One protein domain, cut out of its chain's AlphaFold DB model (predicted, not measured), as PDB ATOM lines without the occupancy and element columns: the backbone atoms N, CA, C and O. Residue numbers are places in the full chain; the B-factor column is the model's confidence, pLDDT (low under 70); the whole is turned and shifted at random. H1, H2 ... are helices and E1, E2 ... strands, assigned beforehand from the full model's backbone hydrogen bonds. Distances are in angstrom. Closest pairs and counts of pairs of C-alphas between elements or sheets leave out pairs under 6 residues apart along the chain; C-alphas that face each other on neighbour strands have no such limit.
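This is residues 2 to 101 of the 273 residues of the protein "Asparaginase" of Leptocylindrus danicus (UniProt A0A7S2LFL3). A small, strongly twisted sheet of five short strands, curled like part of a barrel, has a helix over each face, H2 over one and H1 over the other, both over the inner strand E2: three layers, helices on both faces of a sheet. Long loops make up much of the rest, and the link of residues 22 to 34 reaches one end of the longest axis. The printed part has 100 residues, with named elements in the order H1, E1, H2, E2, E3, E4, E5; the sheet's order is E1, E2, E3, E4, E5, mixed. The class is mixed, helices and strands, with under half of the residues, 40, in named elements. The whole is compact, with a radius of gyration of the C-alphas of 12.9 A and spans of 40 by 28 by 23 A.

Find C-alpha 2 at (237.952, 388.989, 260.133); from there H1, residues 2 to 11, runs 14.3 A. Next comes E1, residues 19 to 21. Look for C-alpha 35 at (225.437, 392.526, 271.305), where H2, residues 35 to 46, begins its 16.1 A. Then E2, residues 54 to 58, spans 13.4 A and E3, residues 61 to 64, 9.9 A. E4 is residues 88 to 90, and E5, residues 94 to 96, ends at C-alpha 96, (232.798, 409.262, 259.317).

Begin at E1, an edge strand, parallel to E2 at 34 degrees, with N 21 and O 55 2.8 A apart. E1, H2 and E2 form a strand-helix-strand unit, two parallel neighbour strands with a helix between, and its crossover is left-handed. E2, E3, E4 and E5 form a meander, each strand the antiparallel neighbour of the one before, and each step is a hairpin. Look at N 63 and O 56, 2.8 A, for E2 and E3; N 62 and O 88, 2.9 A, for E3 and E4; and N 89 and O 95, 2.8 A, for E4 and E5. H1 is on the sheet, over E2, at a height of 8.4 A, and runs along the strands, at 5 degrees to E2 on the local plane; its closest C-alphas to E2 are those of Ser 9 and Val 54, 5.3 A. H2 is on the sheet, over E2, at a height of 7.8 A, and only just runs along the strands, at 28 degrees to E2 on the local plane; the C-alphas of Ala 42 and Phe 57 are the closest, 6.0 A. H1 and H2 are apart. In H1 and H2 every O i to N i+4 pair is within hydrogen-bond range.

The two C-alphas farthest apart are those of Asn 14 and Pro 31, 40.3 A. The links E1 to H2, 13 residues, and E3 to E4, 23 residues, are long; in the latter, residues 69 to 70 pair with residues 79 to 80, antiparallel. The printed part has no cut. The mean pLDDT of the printed part is 96.9, and no printed residue is under 70.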
ATOM      1  N   ALA A   2     236.951 388.332 260.997       98.62
ATOM      2  CA  ALA A   2     237.952 388.989 260.133       98.62
ATOM      3  C   ALA A   2     238.230 388.263 258.798       98.62
ATOM      4  O   ALA A   2     238.057 388.859 257.740       98.62
ATOM      5  N   TYR A   3     238.515 386.954 258.827       98.69
ATOM      6  CA  TYR A   3     238.675 386.143 257.607       98.69
ATOM      7  C   TYR A   3     237.445 386.161 256.682       98.69
ATOM      8  O   TYR A   3     237.586 386.271 255.472       98.69
ATOM      9  N   ALA A   4     236.229 386.084 257.231       98.69
ATOM     10  CA  ALA A   4     235.008 386.091 256.422       98.69
ATOM     11  C   ALA A   4     234.764 387.464 255.773       98.69
ATOM     12  O   ALA A   4     234.431 387.534 254.592       98.69
ATOM     13  N   ALA A   5     234.993 388.547 256.521       98.81
ATOM     14  CA  ALA A   5     234.907 389.905 255.996       98.81
ATOM     15  C   ALA A   5     235.970 390.159 254.913       98.81
ATOM     16  O   ALA A   5     235.660 390.720 253.863       98.81
ATOM     17  N   SER A   6     237.201 389.679 255.121       98.75
ATOM     18  CA  SER A   6     238.273 389.733 254.119       98.75
ATOM     19  C   SER A   6     237.910 388.946 252.857       98.75
ATOM     20  O   SER A   6     238.020 389.482 251.759       98.75
ATOM     21  N   ALA A   7     237.406 387.715 252.985       98.75
ATOM     22  CA  ALA A   7     236.963 386.911 251.845       98.75
ATOM     23  C   ALA A   7     235.860 387.615 251.042       98.75
ATOM     24  O   ALA A   7     236.021 387.819 249.839       98.75
ATOM     25  N   LEU A   8     234.782 388.065 251.701       98.69
ATOM     26  CA  LEU A   8     233.690 388.754 251.011       98.69
ATOM     27  C   LEU A   8     234.130 390.073 250.373       98.69
ATOM     28  O   LEU A   8     233.609 390.412 249.315       98.69
ATOM     29  N   SER A   9     235.110 390.777 250.954       98.56
ATOM     30  CA  SER A   9     235.665 391.991 250.341       98.56
ATOM     31  C   SER A   9     236.134 391.704 248.911       98.56
ATOM     32  O   SER A   9     235.783 392.432 247.985       98.56
ATOM     33  N   PHE A  10     236.874 390.610 248.701       98.50
ATOM     34  CA  PHE A  10     237.365 390.226 247.372       98.50
ATOM     35  C   PHE A  10     236.284 389.580 246.498       98.50
ATOM     36  O   PHE A  10     236.187 389.896 245.311       98.50
ATOM     37  N   MET A  11     235.457 388.706 247.081       98.44
ATOM     38  CA  MET A  11     234.444 387.935 246.349       98.44
ATOM     39  C   MET A  11     233.333 388.806 245.754       98.44
ATOM     40  O   MET A  11     232.809 388.464 244.694       98.44
ATOM     41  N   LEU A  12     232.966 389.909 246.416       98.00
ATOM     42  CA  LEU A  12     231.914 390.831 245.981       98.00
ATOM     43  C   LEU A  12     232.509 391.929 245.082       98.00
ATOM     44  O   LEU A  12     232.814 393.037 245.518       98.00
ATOM     45  N   GLU A  13     232.727 391.608 243.807       96.19
ATOM     46  CA  GLU A  13     233.186 392.573 242.799       96.19
ATOM     47  C   GLU A  13     232.060 393.542 242.427       96.19
ATOM     48  O   GLU A  13     230.929 393.120 242.198       96.19
ATOM     49  N   ASN A  14     232.375 394.840 242.347       96.06
ATOM     50  CA  ASN A  14     231.403 395.922 242.135       96.06
ATOM     51  C   ASN A  14     230.301 395.958 243.207       96.06
ATOM     52  O   ASN A  14     229.128 396.182 242.907       96.06
ATOM     53  N   LEU A  15     230.669 395.714 244.467       96.75
ATOM     54  CA  LEU A  15     229.767 395.904 245.595       96.75
ATOM     55  C   LEU A  15     229.343 397.375 245.682       96.75
ATOM     56  O   LEU A  15     230.185 398.240 245.862       96.75
ATOM     57  N   GLY A  16     228.046 397.652 245.535       95.38
ATOM     58  CA  GLY A  16     227.488 399.011 245.596       95.38
ATOM     59  C   GLY A  16     226.679 399.305 246.858       95.38
ATOM     60  O   GLY A  16     226.016 400.331 246.916       95.38
ATOM     61  N   LYS A  17     226.664 398.384 247.827       95.25
ATOM     62  CA  LYS A  17     225.912 398.492 249.083       95.25
ATOM     63  C   LYS A  17     226.755 397.965 250.245       95.25
ATOM     64  O   LYS A  17     227.521 397.026 250.026       95.25
ATOM     65  N   PRO A  18     226.594 398.501 251.460       97.19
ATOM     66  CA  PRO A  18     227.358 398.058 252.618       97.19
ATOM     67  C   PRO A  18     227.033 396.609 252.984       97.19
ATOM     68  O   PRO A  18     225.875 396.186 253.005       97.19
ATOM     69  N   VAL A  19     228.065 395.850 253.344       98.44
ATOM     70  CA  VAL A  19     227.933 394.534 253.981       98.44
ATOM     71  C   VAL A  19     228.627 394.602 255.331       98.44
ATOM     72  O   VAL A  19     229.852 394.572 255.412       98.44
ATOM     73  N   VAL A  20     227.849 394.701 256.407       98.69
ATOM     74  CA  VAL A  20     228.393 394.911 257.754       98.69
ATOM     75  C   VAL A  20     228.376 393.609 258.546       98.69
ATOM     76  O   VAL A  20     227.324 393.108 258.939       98.69
ATOM     77  N   PHE A  21     229.560 393.072 258.820       98.75
ATOM     78  CA  PHE A  21     229.741 392.025 259.815       98.75
ATOM     79  C   PHE A  21     229.709 392.628 261.217       98.75
ATOM     80  O   PHE A  21     230.295 393.678 261.475       98.75
ATOM     81  N   THR A  22     229.072 391.927 262.145       98.56
ATOM     82  CA  THR A  22     229.055 392.293 263.559       98.56
ATOM     83  C   THR A  22     228.934 391.037 264.421       98.56
ATOM     84  O   THR A  22     228.821 389.919 263.910       98.56
ATOM     85  N   GLY A  23     228.990 391.203 265.734       97.31
ATOM     86  CA  GLY A  23     228.788 390.137 266.708       97.31
ATOM     87  C   GLY A  23     228.882 390.683 268.124       97.31
ATOM     88  O   GLY A  23     228.720 391.882 268.346       97.31
ATOM     89  N   SER A  24     229.202 389.823 269.084       97.75
ATOM     90  CA  SER A  24     229.425 390.235 270.470       97.75
ATOM     91  C   SER A  24     230.485 389.378 271.153       97.75
ATOM     92  O   SER A  24     230.785 388.272 270.695       97.75
ATOM     93  N   GLN A  25     231.111 389.903 272.209       97.06
ATOM     94  CA  GLN A  25     231.880 389.072 273.142       97.06
ATOM     95  C   GLN A  25     230.975 388.468 274.217       97.06
ATOM     96  O   GLN A  25     231.254 387.365 274.681       97.06
ATOM     97  N   ILE A  26     229.890 389.156 274.581       97.31
ATOM     98  CA  ILE A  26     228.931 388.681 275.578       97.31
ATOM     99  C   ILE A  26     227.618 388.281 274.881       97.31
ATOM    100  O   ILE A  26     227.133 389.031 274.024       97.31
ATOM    101  N   PRO A  27     227.029 387.110 275.196       97.19
ATOM    102  CA  PRO A  27     225.769 386.677 274.601       97.19
ATOM    103  C   PRO A  27     224.637 387.699 274.776       97.19
ATOM    104  O   PRO A  27     224.525 388.360 275.804       97.19
ATOM    105  N   LEU A  28     223.756 387.797 273.777       97.12
ATOM    106  CA  LEU A  28     222.646 388.761 273.765       97.12
ATOM    107  C   LEU A  28     221.656 388.580 274.931       97.12
ATOM    108  O   LEU A  28     220.993 389.541 275.324       97.12
ATOM    109  N   CYS A  29     221.536 387.358 275.457       96.81
ATOM    110  CA  CYS A  29     220.648 387.030 276.570       96.81
ATOM    111  C   CYS A  29     221.147 387.542 277.928       96.81
ATOM    112  O   CYS A  29     220.354 387.603 278.863       96.81
ATOM    113  N   GLU A  30     222.417 387.937 278.041       97.56
ATOM    114  CA  GLU A  30     222.956 388.484 279.285       97.56
ATOM    115  C   GLU A  30     222.483 389.929 279.511       97.56
ATOM    116  O   GLU A  30     222.439 390.713 278.557       97.56
ATOM    117  N   PRO A  31     222.172 390.342 280.756       94.69
ATOM    118  CA  PRO A  31     221.748 391.713 281.048       94.69
ATOM    119  C   PRO A  31     222.775 392.772 280.627       94.69
ATOM    120  O   PRO A  31     222.412 393.811 280.076       94.69
ATOM    121  N   TYR A  32     224.059 392.490 280.857       96.00
ATOM    122  CA  TYR A  32     225.179 393.309 280.407       96.00
ATOM    123  C   TYR A  32     225.799 392.666 279.169       96.00
ATOM    124  O   TYR A  32     226.437 391.625 279.278       96.00
ATOM    125  N   ASN A  33     225.615 393.270 277.993       96.62
ATOM    126  CA  ASN A  33     226.192 392.768 276.748       96.62
ATOM    127  C   ASN A  33     226.510 393.889 275.752       96.62
ATOM    128  O   ASN A  33     225.885 394.949 275.754       96.62
ATOM    129  N   ASP A  34     227.451 393.615 274.850       96.88
ATOM    130  CA  ASP A  34     227.782 394.458 273.698       96.88
ATOM    131  C   ASP A  34     226.924 394.148 272.454       96.88
ATOM    132  O   ASP A  34     226.859 394.957 271.526       96.88
ATOM    133  N   ALA A  35     226.212 393.014 272.446       97.44
ATOM    134  CA  ALA A  35     225.437 392.526 271.305       97.44
ATOM    135  C   ALA A  35     224.360 393.505 270.831       97.44
ATOM    136  O   ALA A  35     224.263 393.772 269.635       97.44
ATOM    137  N   ARG A  36     223.568 394.071 271.753       96.06
ATOM    138  CA  ARG A  36     222.474 394.996 271.398       96.06
ATOM    139  C   ARG A  36     222.990 396.206 270.626       96.06
ATOM    140  O   ARG A  36     222.473 396.530 269.560       96.06
ATOM    141  N   ARG A  37     224.036 396.846 271.152       95.31
ATOM    142  CA  ARG A  37     224.633 398.040 270.546       95.31
ATOM    143  C   ARG A  37     225.299 397.708 269.215       95.31
ATOM    144  O   ARG A  37     225.036 398.386 268.225       95.31
ATOM    145  N   ASN A  38     226.101 396.645 269.178       98.00
ATOM    146  CA  ASN A  38     226.770 396.189 267.962       98.00
ATOM    147  C   ASN A  38     225.778 395.852 266.838       98.00
ATOM    148  O   ASN A  38     226.051 396.153 265.678       98.00
ATOM    149  N   PHE A  39     224.627 395.263 267.171       97.75
ATOM    150  CA  PHE A  39     223.589 394.918 266.204       97.75
ATOM    151  C   PHE A  39     222.863 396.154 265.657       97.75
ATOM    152  O   PHE A  39     222.775 396.319 264.444       97.75
ATOM    153  N   ILE A  40     222.404 397.056 266.533       97.44
ATOM    154  CA  ILE A  40     221.708 398.290 266.126       97.44
ATOM    155  C   ILE A  40     222.602 399.145 265.224       97.44
ATOM    156  O   ILE A  40     222.176 399.575 264.155       97.44
ATOM    157  N   MET A  41     223.858 399.358 265.620       97.81
ATOM    158  CA  MET A  41     224.787 400.164 264.828       97.81
ATOM    159  C   MET A  41     225.139 399.504 263.494       97.81
ATOM    160  O   MET A  41     225.249 400.200 262.488       97.81
ATOM    161  N   ALA A  42     225.260 398.174 263.450       98.06
ATOM    162  CA  ALA A  42     225.468 397.472 262.189       98.06
ATOM    163  C   ALA A  42     224.291 397.662 261.219       98.06
ATOM    164  O   ALA A  42     224.532 397.860 260.033       98.06
ATOM    165  N   LEU A  43     223.043 397.673 261.710       98.06
ATOM    166  CA  LEU A  43     221.867 397.984 260.887       98.06
ATOM    167  C   LEU A  43     221.882 399.432 260.381       98.06
ATOM    168  O   LEU A  43     221.582 399.664 259.214       98.06
ATOM    169  N   ILE A  44     222.272 400.389 261.232       97.25
ATOM    170  CA  ILE A  44     222.412 401.804 260.846       97.25
ATOM    171  C   ILE A  44     223.464 401.973 259.746       97.25
ATOM    172  O   ILE A  44     223.252 402.750 258.824       97.25
ATOM    173  N   PHE A  45     224.593 401.264 259.814       97.81
ATOM    174  CA  PHE A  45     225.593 401.311 258.743       97.81
ATOM    175  C   PHE A  45     225.163 400.534 257.501       97.81
ATOM    176  O   PHE A  45     225.453 400.965 256.391       97.81
ATOM    177  N   ALA A  46     224.430 399.431 257.656       97.38
ATOM    178  CA  ALA A  46     223.896 398.667 256.532       97.38
ATOM    179  C   ALA A  46     222.831 399.437 255.725       97.38
ATOM    180  O   ALA A  46     222.564 399.075 254.583       97.38
ATOM    181  N   SER A  47     222.236 400.495 256.287       95.94
ATOM    182  CA  SER A  47     221.327 401.396 255.569       95.94
ATOM    183  C   SER A  47     222.020 402.601 254.917       95.94
ATOM    184  O   SER A  47     221.337 403.441 254.333       95.94
ATOM    185  N   ARG A  48     223.355 402.719 255.006       91.44
ATOM    186  CA  ARG A  48     224.121 403.800 254.366       91.44
ATOM    187  C   ARG A  48     224.481 403.436 252.932       91.44
ATOM    188  O   ARG A  48     225.313 402.568 252.703       91.44
ATOM    189  N   ASP A  49     223.955 404.175 251.966       86.38
ATOM    190  CA  ASP A  49     224.297 403.967 250.550       86.38
ATOM    191  C   ASP A  49     225.695 404.502 250.168       86.38
ATOM    192  O   ASP A  49     226.170 404.278 249.057       86.38
ATOM    193  N   THR A  50     226.375 405.196 251.086       89.25
ATOM    194  CA  THR A  50     227.678 405.842 250.859       89.25
ATOM    195  C   THR A  50     228.883 404.927 251.076       89.25
ATOM    196  O   THR A  50     229.989 405.301 250.695       89.25
ATOM    197  N   ILE A  51     228.696 403.734 251.657       94.94
ATOM    198  CA  ILE A  51     229.788 402.818 252.023       94.94
ATOM    199  C   ILE A  51     229.692 401.535 251.176       94.94
ATOM    200  O   ILE A  51     229.092 400.549 251.611       94.94
ATOM    201  N   PRO A  52     230.272 401.502 249.962       95.12
ATOM    202  CA  PRO A  52     230.221 400.348 249.057       95.12
ATOM    203  C   PRO A  52     231.230 399.249 249.452       95.12
ATOM    204  O   PRO A  52     231.977 398.732 248.623       95.12
ATOM    205  N   GLU A  53     231.295 398.898 250.739       97.62
ATOM    206  CA  GLU A  53     232.350 398.047 251.292       97.62
ATOM    207  C   GLU A  53     231.824 396.916 252.174       97.62
ATOM    208  O   GLU A  53     230.730 396.966 252.741       97.62
ATOM    209  N   VAL A  54     232.662 395.890 252.334       98.69
ATOM    210  CA  VAL A  54     232.500 394.917 253.410       98.69
ATOM    211  C   VAL A  54     233.203 395.456 254.650       98.69
ATOM    212  O   VAL A  54     234.412 395.697 254.642       98.69
ATOM    213  N   CYS A  55     232.458 395.615 255.734       98.69
ATOM    214  CA  CYS A  55     232.932 396.218 256.972       98.69
ATOM    215  C   CYS A  55     232.787 395.259 258.156       98.69
ATOM    216  O   CYS A  55     232.010 394.304 258.120       98.69
ATOM    217  N   ILE A  56     233.506 395.549 259.238       98.81
ATOM    218  CA  ILE A  56     233.243 394.999 260.569       98.81
ATOM    219  C   ILE A  56     232.860 396.156 261.482       98.81
ATOM    220  O   ILE A  56     233.659 397.071 261.667       98.81
ATOM    221  N   PHE A  57     231.675 396.105 262.084       98.62
ATOM    222  CA  PHE A  57     231.336 396.989 263.191       98.62
ATOM    223  C   PHE A  57     231.592 396.274 264.518       98.62
ATOM    224  O   PHE A  57     231.031 395.207 264.773       98.62
ATOM    225  N   PHE A  58     232.444 396.850 265.366       98.06
ATOM    226  CA  PHE A  58     232.701 396.323 266.705       98.06
ATOM    227  C   PHE A  58     233.220 397.421 267.630       98.06
ATOM    228  O   PHE A  58     234.148 398.140 267.261       98.06
ATOM    229  N   HIS A  59     232.671 397.502 268.846       95.62
ATOM    230  CA  HIS A  59     233.123 398.434 269.888       95.62
ATOM    231  C   HIS A  59     233.282 399.873 269.364       95.62
ATOM    232  O   HIS A  59     234.393 400.394 269.256       95.62
ATOM    233  N   ASP A  60     232.150 400.474 268.987       96.88
ATOM    234  CA  ASP A  60     232.041 401.880 268.572       96.88
ATOM    235  C   ASP A  60     232.867 402.276 267.342       96.88
ATOM    236  O   ASP A  60     233.099 403.457 267.096       96.88
ATOM    237  N   ARG A  61     233.308 401.304 266.537       98.25
ATOM    238  CA  ARG A  61     234.128 401.553 265.348       98.25
ATOM    239  C   ARG A  61     233.655 400.714 264.172       98.25
ATOM    240  O   ARG A  61     233.409 399.514 264.313       98.25
ATOM    241  N   LEU A  62     233.570 401.349 263.007       98.56
ATOM    242  CA  LEU A  62     233.387 400.688 261.719       98.56
ATOM    243  C   LEU A  62     234.761 400.508 261.071       98.56
ATOM    244  O   LEU A  62     235.461 401.479 260.806       98.56
ATOM    245  N   LEU A  63     235.165 399.268 260.834       98.75
ATOM    246  CA  LEU A  63     236.460 398.905 260.265       98.75
ATOM    247  C   LEU A  63     236.274 398.389 258.838       98.75
ATOM    248  O   LEU A  63     235.323 397.649 258.570       98.75
ATOM    249  N   ARG A  64     237.216 398.691 257.939       98.69
ATOM    250  CA  ARG A  64     237.296 398.018 256.635       98.69
ATOM    251  C   ARG A  64     237.561 396.526 256.849       98.69
ATOM    252  O   ARG A  64     238.525 396.148 257.515       98.69
ATOM    253  N   GLY A  65     236.724 395.662 256.276       98.69
ATOM    254  CA  GLY A  65     236.755 394.217 256.525       98.69
ATOM    255  C   GLY A  65     238.075 393.551 256.133       98.69
ATOM    256  O   GLY A  65     238.558 392.677 256.852       98.69
ATOM    257  N   SER A  66     238.691 394.015 255.044       98.56
ATOM    258  CA  SER A  66     239.999 393.570 254.545       98.56
ATOM    259  C   SER A  66     241.203 394.142 255.311       98.56
ATOM    260  O   SER A  66     242.342 393.825 254.989       98.56
ATOM    261  N   ARG A  67     240.980 394.988 256.324       98.69
ATOM    262  CA  ARG A  67     242.030 395.548 257.198       98.69
ATOM    263  C   ARG A  67     241.899 395.110 258.653       98.69
ATOM    264  O   ARG A  67     242.783 395.378 259.461       98.69
ATOM    265  N   ALA A  68     240.802 394.439 258.986       98.62
ATOM    266  CA  ALA A  68     240.481 394.059 260.346       98.62
ATOM    267  C   ALA A  68     241.159 392.744 260.763       98.62
ATOM    268  O   ALA A  68     241.279 391.805 259.977       98.62
ATOM    269  N   THR A  69     241.515 392.648 262.041       98.56
ATOM    270  CA  THR A  69     241.976 391.417 262.697       98.56
ATOM    271  C   THR A  69     241.457 391.347 264.133       98.56
ATOM    272  O   THR A  69     241.112 392.370 264.734       98.56
ATOM    273  N   LYS A  70     241.343 390.136 264.694       98.38
ATOM    274  CA  LYS A  70     240.943 389.958 266.099       98.38
ATOM    275  C   LYS A  70     242.183 390.080 266.986       98.38
ATOM    276  O   LYS A  70     243.027 389.192 266.979       98.38
ATOM    277  N   ILE A  71     242.267 391.150 267.770       97.69
ATOM    278  CA  ILE A  71     243.443 391.478 268.593       97.69
ATOM    279  C   ILE A  71     243.299 391.080 270.063       97.69
ATOM    280  O   ILE A  71     244.284 391.076 270.800       97.69
ATOM    281  N   ASN A  72     242.081 390.784 270.529       97.19
ATOM    282  CA  ASN A  72     241.842 390.491 271.938       97.19
ATOM    283  C   ASN A  72     240.774 389.410 272.141       97.19
ATOM    284  O   ASN A  72     239.776 389.361 271.421       97.19
ATOM    285  N   THR A  73     240.985 388.543 273.132       95.56
ATOM    286  CA  THR A  73     240.086 387.431 273.483       95.56
ATOM    287  C   THR A  73     239.130 387.742 274.636       95.56
ATOM    288  O   THR A  73     238.182 386.988 274.824       95.56
ATOM    289  N   HIS A  74     239.352 388.823 275.394       93.12
ATOM    290  CA  HIS A  74     238.604 389.138 276.623       93.12
ATOM    291  C   HIS A  74     237.974 390.537 276.638       93.12
ATOM    292  O   HIS A  74     236.981 390.761 277.324       93.12
ATOM    293  N   ARG A  75     238.546 391.505 275.915       95.25
ATOM    294  CA  ARG A  75     238.044 392.883 275.856       95.25
ATOM    295  C   ARG A  75     236.899 392.999 274.856       95.25
ATOM    296  O   ARG A  75     236.944 392.393 273.790       95.25
ATOM    297  N   LEU A  76     235.939 393.878 275.157       94.31
ATOM    298  CA  LEU A  76     234.879 394.262 274.215       94.31
ATOM    299  C   LEU A  76     235.461 394.848 272.920       94.31
ATOM    300  O   LEU A  76     234.950 394.588 271.838       94.31
ATOM    301  N   MET A  77     236.585 395.564 273.007       95.00
ATOM    302  CA  MET A  77     237.401 395.931 271.848       95.00
ATOM    303  C   MET A  77     238.187 394.713 271.331       95.00
ATOM    304  O   MET A  77     239.399 394.605 271.523       95.00
ATOM    305  N   ALA A  78     237.482 393.758 270.720       96.88
ATOM    306  CA  ALA A  78     238.065 392.489 270.287       96.88
ATOM    307  C   ALA A  78     238.732 392.569 268.903       96.88
ATOM    308  O   ALA A  78     239.668 391.818 268.627       96.88
ATOM    309  N   PHE A  79     238.253 393.468 268.039       98.44
ATOM    310  CA  PHE A  79     238.740 393.672 266.673       98.44
ATOM    311  C   PHE A  79     239.390 395.040 266.513       98.44
ATOM    312  O   PHE A  79     238.966 396.008 267.144       98.44
ATOM    313  N   ASP A  80     240.393 395.118 265.644       97.94
ATOM    314  CA  ASP A  80     241.048 396.371 265.280       97.94
ATOM    315  C   ASP A  80     241.544 396.354 263.833       97.94
ATOM    316  O   ASP A  80     241.568 395.298 263.197       97.94
ATOM    317  N   SER A  81     241.928 397.524 263.327       97.88
ATOM    318  CA  SER A  81     242.482 397.738 261.988       97.88
ATOM    319  C   SER A  81     243.848 398.427 262.111       97.88
ATOM    320  O   SER A  81     243.937 399.650 262.074       97.88
ATOM    321  N   PRO A  82     244.936 397.669 262.318       96.75
ATOM    322  CA  PRO A  82     246.206 398.247 262.766       96.75
ATOM    323  C   PRO A  82     246.878 399.199 261.765       96.75
ATOM    324  O   PRO A  82     247.595 400.106 262.173       96.75
ATOM    325  N   ASN A  83     246.659 398.977 260.466       97.12
ATOM    326  CA  ASN A  83     247.318 399.703 259.372       97.12
ATOM    327  C   ASN A  83     246.342 400.563 258.548       97.12
ATOM    328  O   ASN A  83     246.669 400.999 257.449       97.12
ATOM    329  N   CYS A  84     245.119 400.767 259.035       97.19
ATOM    330  CA  CYS A  84     244.121 401.619 258.392       97.19
ATOM    331  C   CYS A  84     243.200 402.179 259.467       97.19
ATOM    332  O   CYS A  84     242.671 401.414 260.274       97.19
ATOM    333  N   GLU A  85     242.970 403.488 259.473       97.62
ATOM    334  CA  GLU A  85     242.031 404.078 260.423       97.62
ATOM    335  C   GLU A  85     240.611 403.501 260.253       97.62
ATOM    336  O   GLU A  85     240.251 403.041 259.161       97.62
ATOM    337  N   PRO A  86     239.786 403.496 261.321       98.25
ATOM    338  CA  PRO A  86     238.375 403.156 261.204       98.25
ATOM    339  C   PRO A  86     237.679 404.029 260.155       98.25
ATOM    340  O   PRO A  86     237.917 405.231 260.093       98.25
ATOM    341  N   LEU A  87     236.773 403.432 259.385       98.44
ATOM    342  CA  LEU A  87     235.897 404.137 258.446       98.44
ATOM    343  C   LEU A  87     234.936 405.079 259.180       98.44
ATOM    344  O   LEU A  87     234.574 406.121 258.653       98.44
ATOM    345  N   ALA A  88     234.538 404.724 260.402       98.00
ATOM    346  CA  ALA A  88     233.762 405.597 261.270       98.00
ATOM    347  C   ALA A  88     234.007 405.286 262.752       98.00
ATOM    348  O   ALA A  88     234.346 404.149 263.115       98.00
ATOM    349  N   LYS A  89     233.790 406.278 263.617       97.88
ATOM    350  CA  LYS A  89     233.821 406.164 265.083       97.88
ATOM    351  C   LYS A  89     232.514 406.686 265.675       97.88
ATOM    352  O   LYS A  89     231.959 407.678 265.211       97.88
ATOM    353  N   ILE A  90     232.017 406.014 266.707       96.62
ATOM    354  CA  ILE A  90     230.756 406.356 267.368       96.62
ATOM    355  C   ILE A  90     231.043 407.096 268.669       96.62
ATOM    356  O   ILE A  90     231.639 406.539 269.589       96.62
ATOM    357  N   GLY A  91     230.578 408.339 268.750       91.88
ATOM    358  CA  GLY A  91     230.507 409.136 269.970       91.88
ATOM    359  C   GLY A  91     229.067 409.573 270.242       91.88
ATOM    360  O   GLY A  91     228.132 408.787 270.086       91.88
ATOM    361  N   ILE A  92     228.883 410.841 270.629       92.50
ATOM    362  CA  ILE A  92     227.553 411.483 270.660       92.50
ATOM    363  C   ILE A  92     226.978 411.560 269.235       92.50
ATOM    364  O   ILE A  92     225.790 411.330 269.025       92.50
ATOM    365  N   SER A  93     227.842 411.843 268.262       94.06
ATOM    366  CA  SER A  93     227.580 411.766 266.827       94.06
ATOM    367  C   SER A  93     228.389 410.631 266.189       94.06
ATOM    368  O   SER A  93     229.305 410.075 266.800       94.06
ATOM    369  N   ILE A  94     228.036 410.283 264.952       95.88
ATOM    370  CA  ILE A  94     228.837 409.396 264.107       95.88
ATOM    371  C   ILE A  94     229.858 410.268 263.379       95.88
ATOM    372  O   ILE A  94     229.465 411.204 262.686       95.88
ATOM    373  N   ASP A  95     231.140 409.981 263.577       96.81
ATOM    374  CA  ASP A  95     232.251 410.621 262.874       96.81
ATOM    375  C   ASP A  95     232.728 409.682 261.761       96.81
ATOM    376  O   ASP A  95     233.208 408.581 262.048       96.81
ATOM    377  N   GLU A  96     232.513 410.071 260.505       96.44
ATOM    378  CA  GLU A  96     232.798 409.262 259.317       96.44
ATOM    379  C   GLU A  96     234.053 409.781 258.604       96.44
ATOM    380  O   GLU A  96     234.141 410.935 258.190       96.44
ATOM    381  N   ASN A  97     235.023 408.894 258.397       96.81
ATOM    382  CA  ASN A  97     236.224 409.171 257.621       96.81
ATOM    383  C   ASN A  97     235.947 408.938 256.128       96.81
ATOM    384  O   ASN A  97     236.509 408.026 255.521       96.81
ATOM    385  N   GLU A  98     235.082 409.760 255.525       95.56
ATOM    386  CA  GLU A  98     234.632 409.603 254.127       95.56
ATOM    387  C   GLU A  98     235.791 409.556 253.118       95.56
ATOM    388  O   GLU A  98     235.730 408.842 252.120       95.56
ATOM    389  N   HIS A  99     236.891 410.259 253.406       94.56
ATOM    390  CA  HIS A  99     238.108 410.251 252.589       94.56
ATOM    391  C   HIS A  99     238.774 408.866 252.485       94.56
ATOM    392  O   HIS A  99     239.612 408.654 251.608       94.56
ATOM    393  N   LEU A 100     238.424 407.926 253.370       95.56
ATOM    394  CA  LEU A 100     238.886 406.544 253.316       95.56
ATOM    395  C   LEU A 100     237.970 405.648 252.489       95.56
ATOM    396  O   LEU A 100     238.424 404.566 252.127       95.56
ATOM    397  N   PHE A 101     236.718 406.032 252.216       96.12
ATOM    398  CA  PHE A 101     235.739 405.151 251.575       96.12
ATOM    399  C   PHE A 101     236.185 404.757 250.167       96.12
ATOM    400  O   PHE A 101     236.743 405.555 249.410       96.12
TER     401      PHE A 101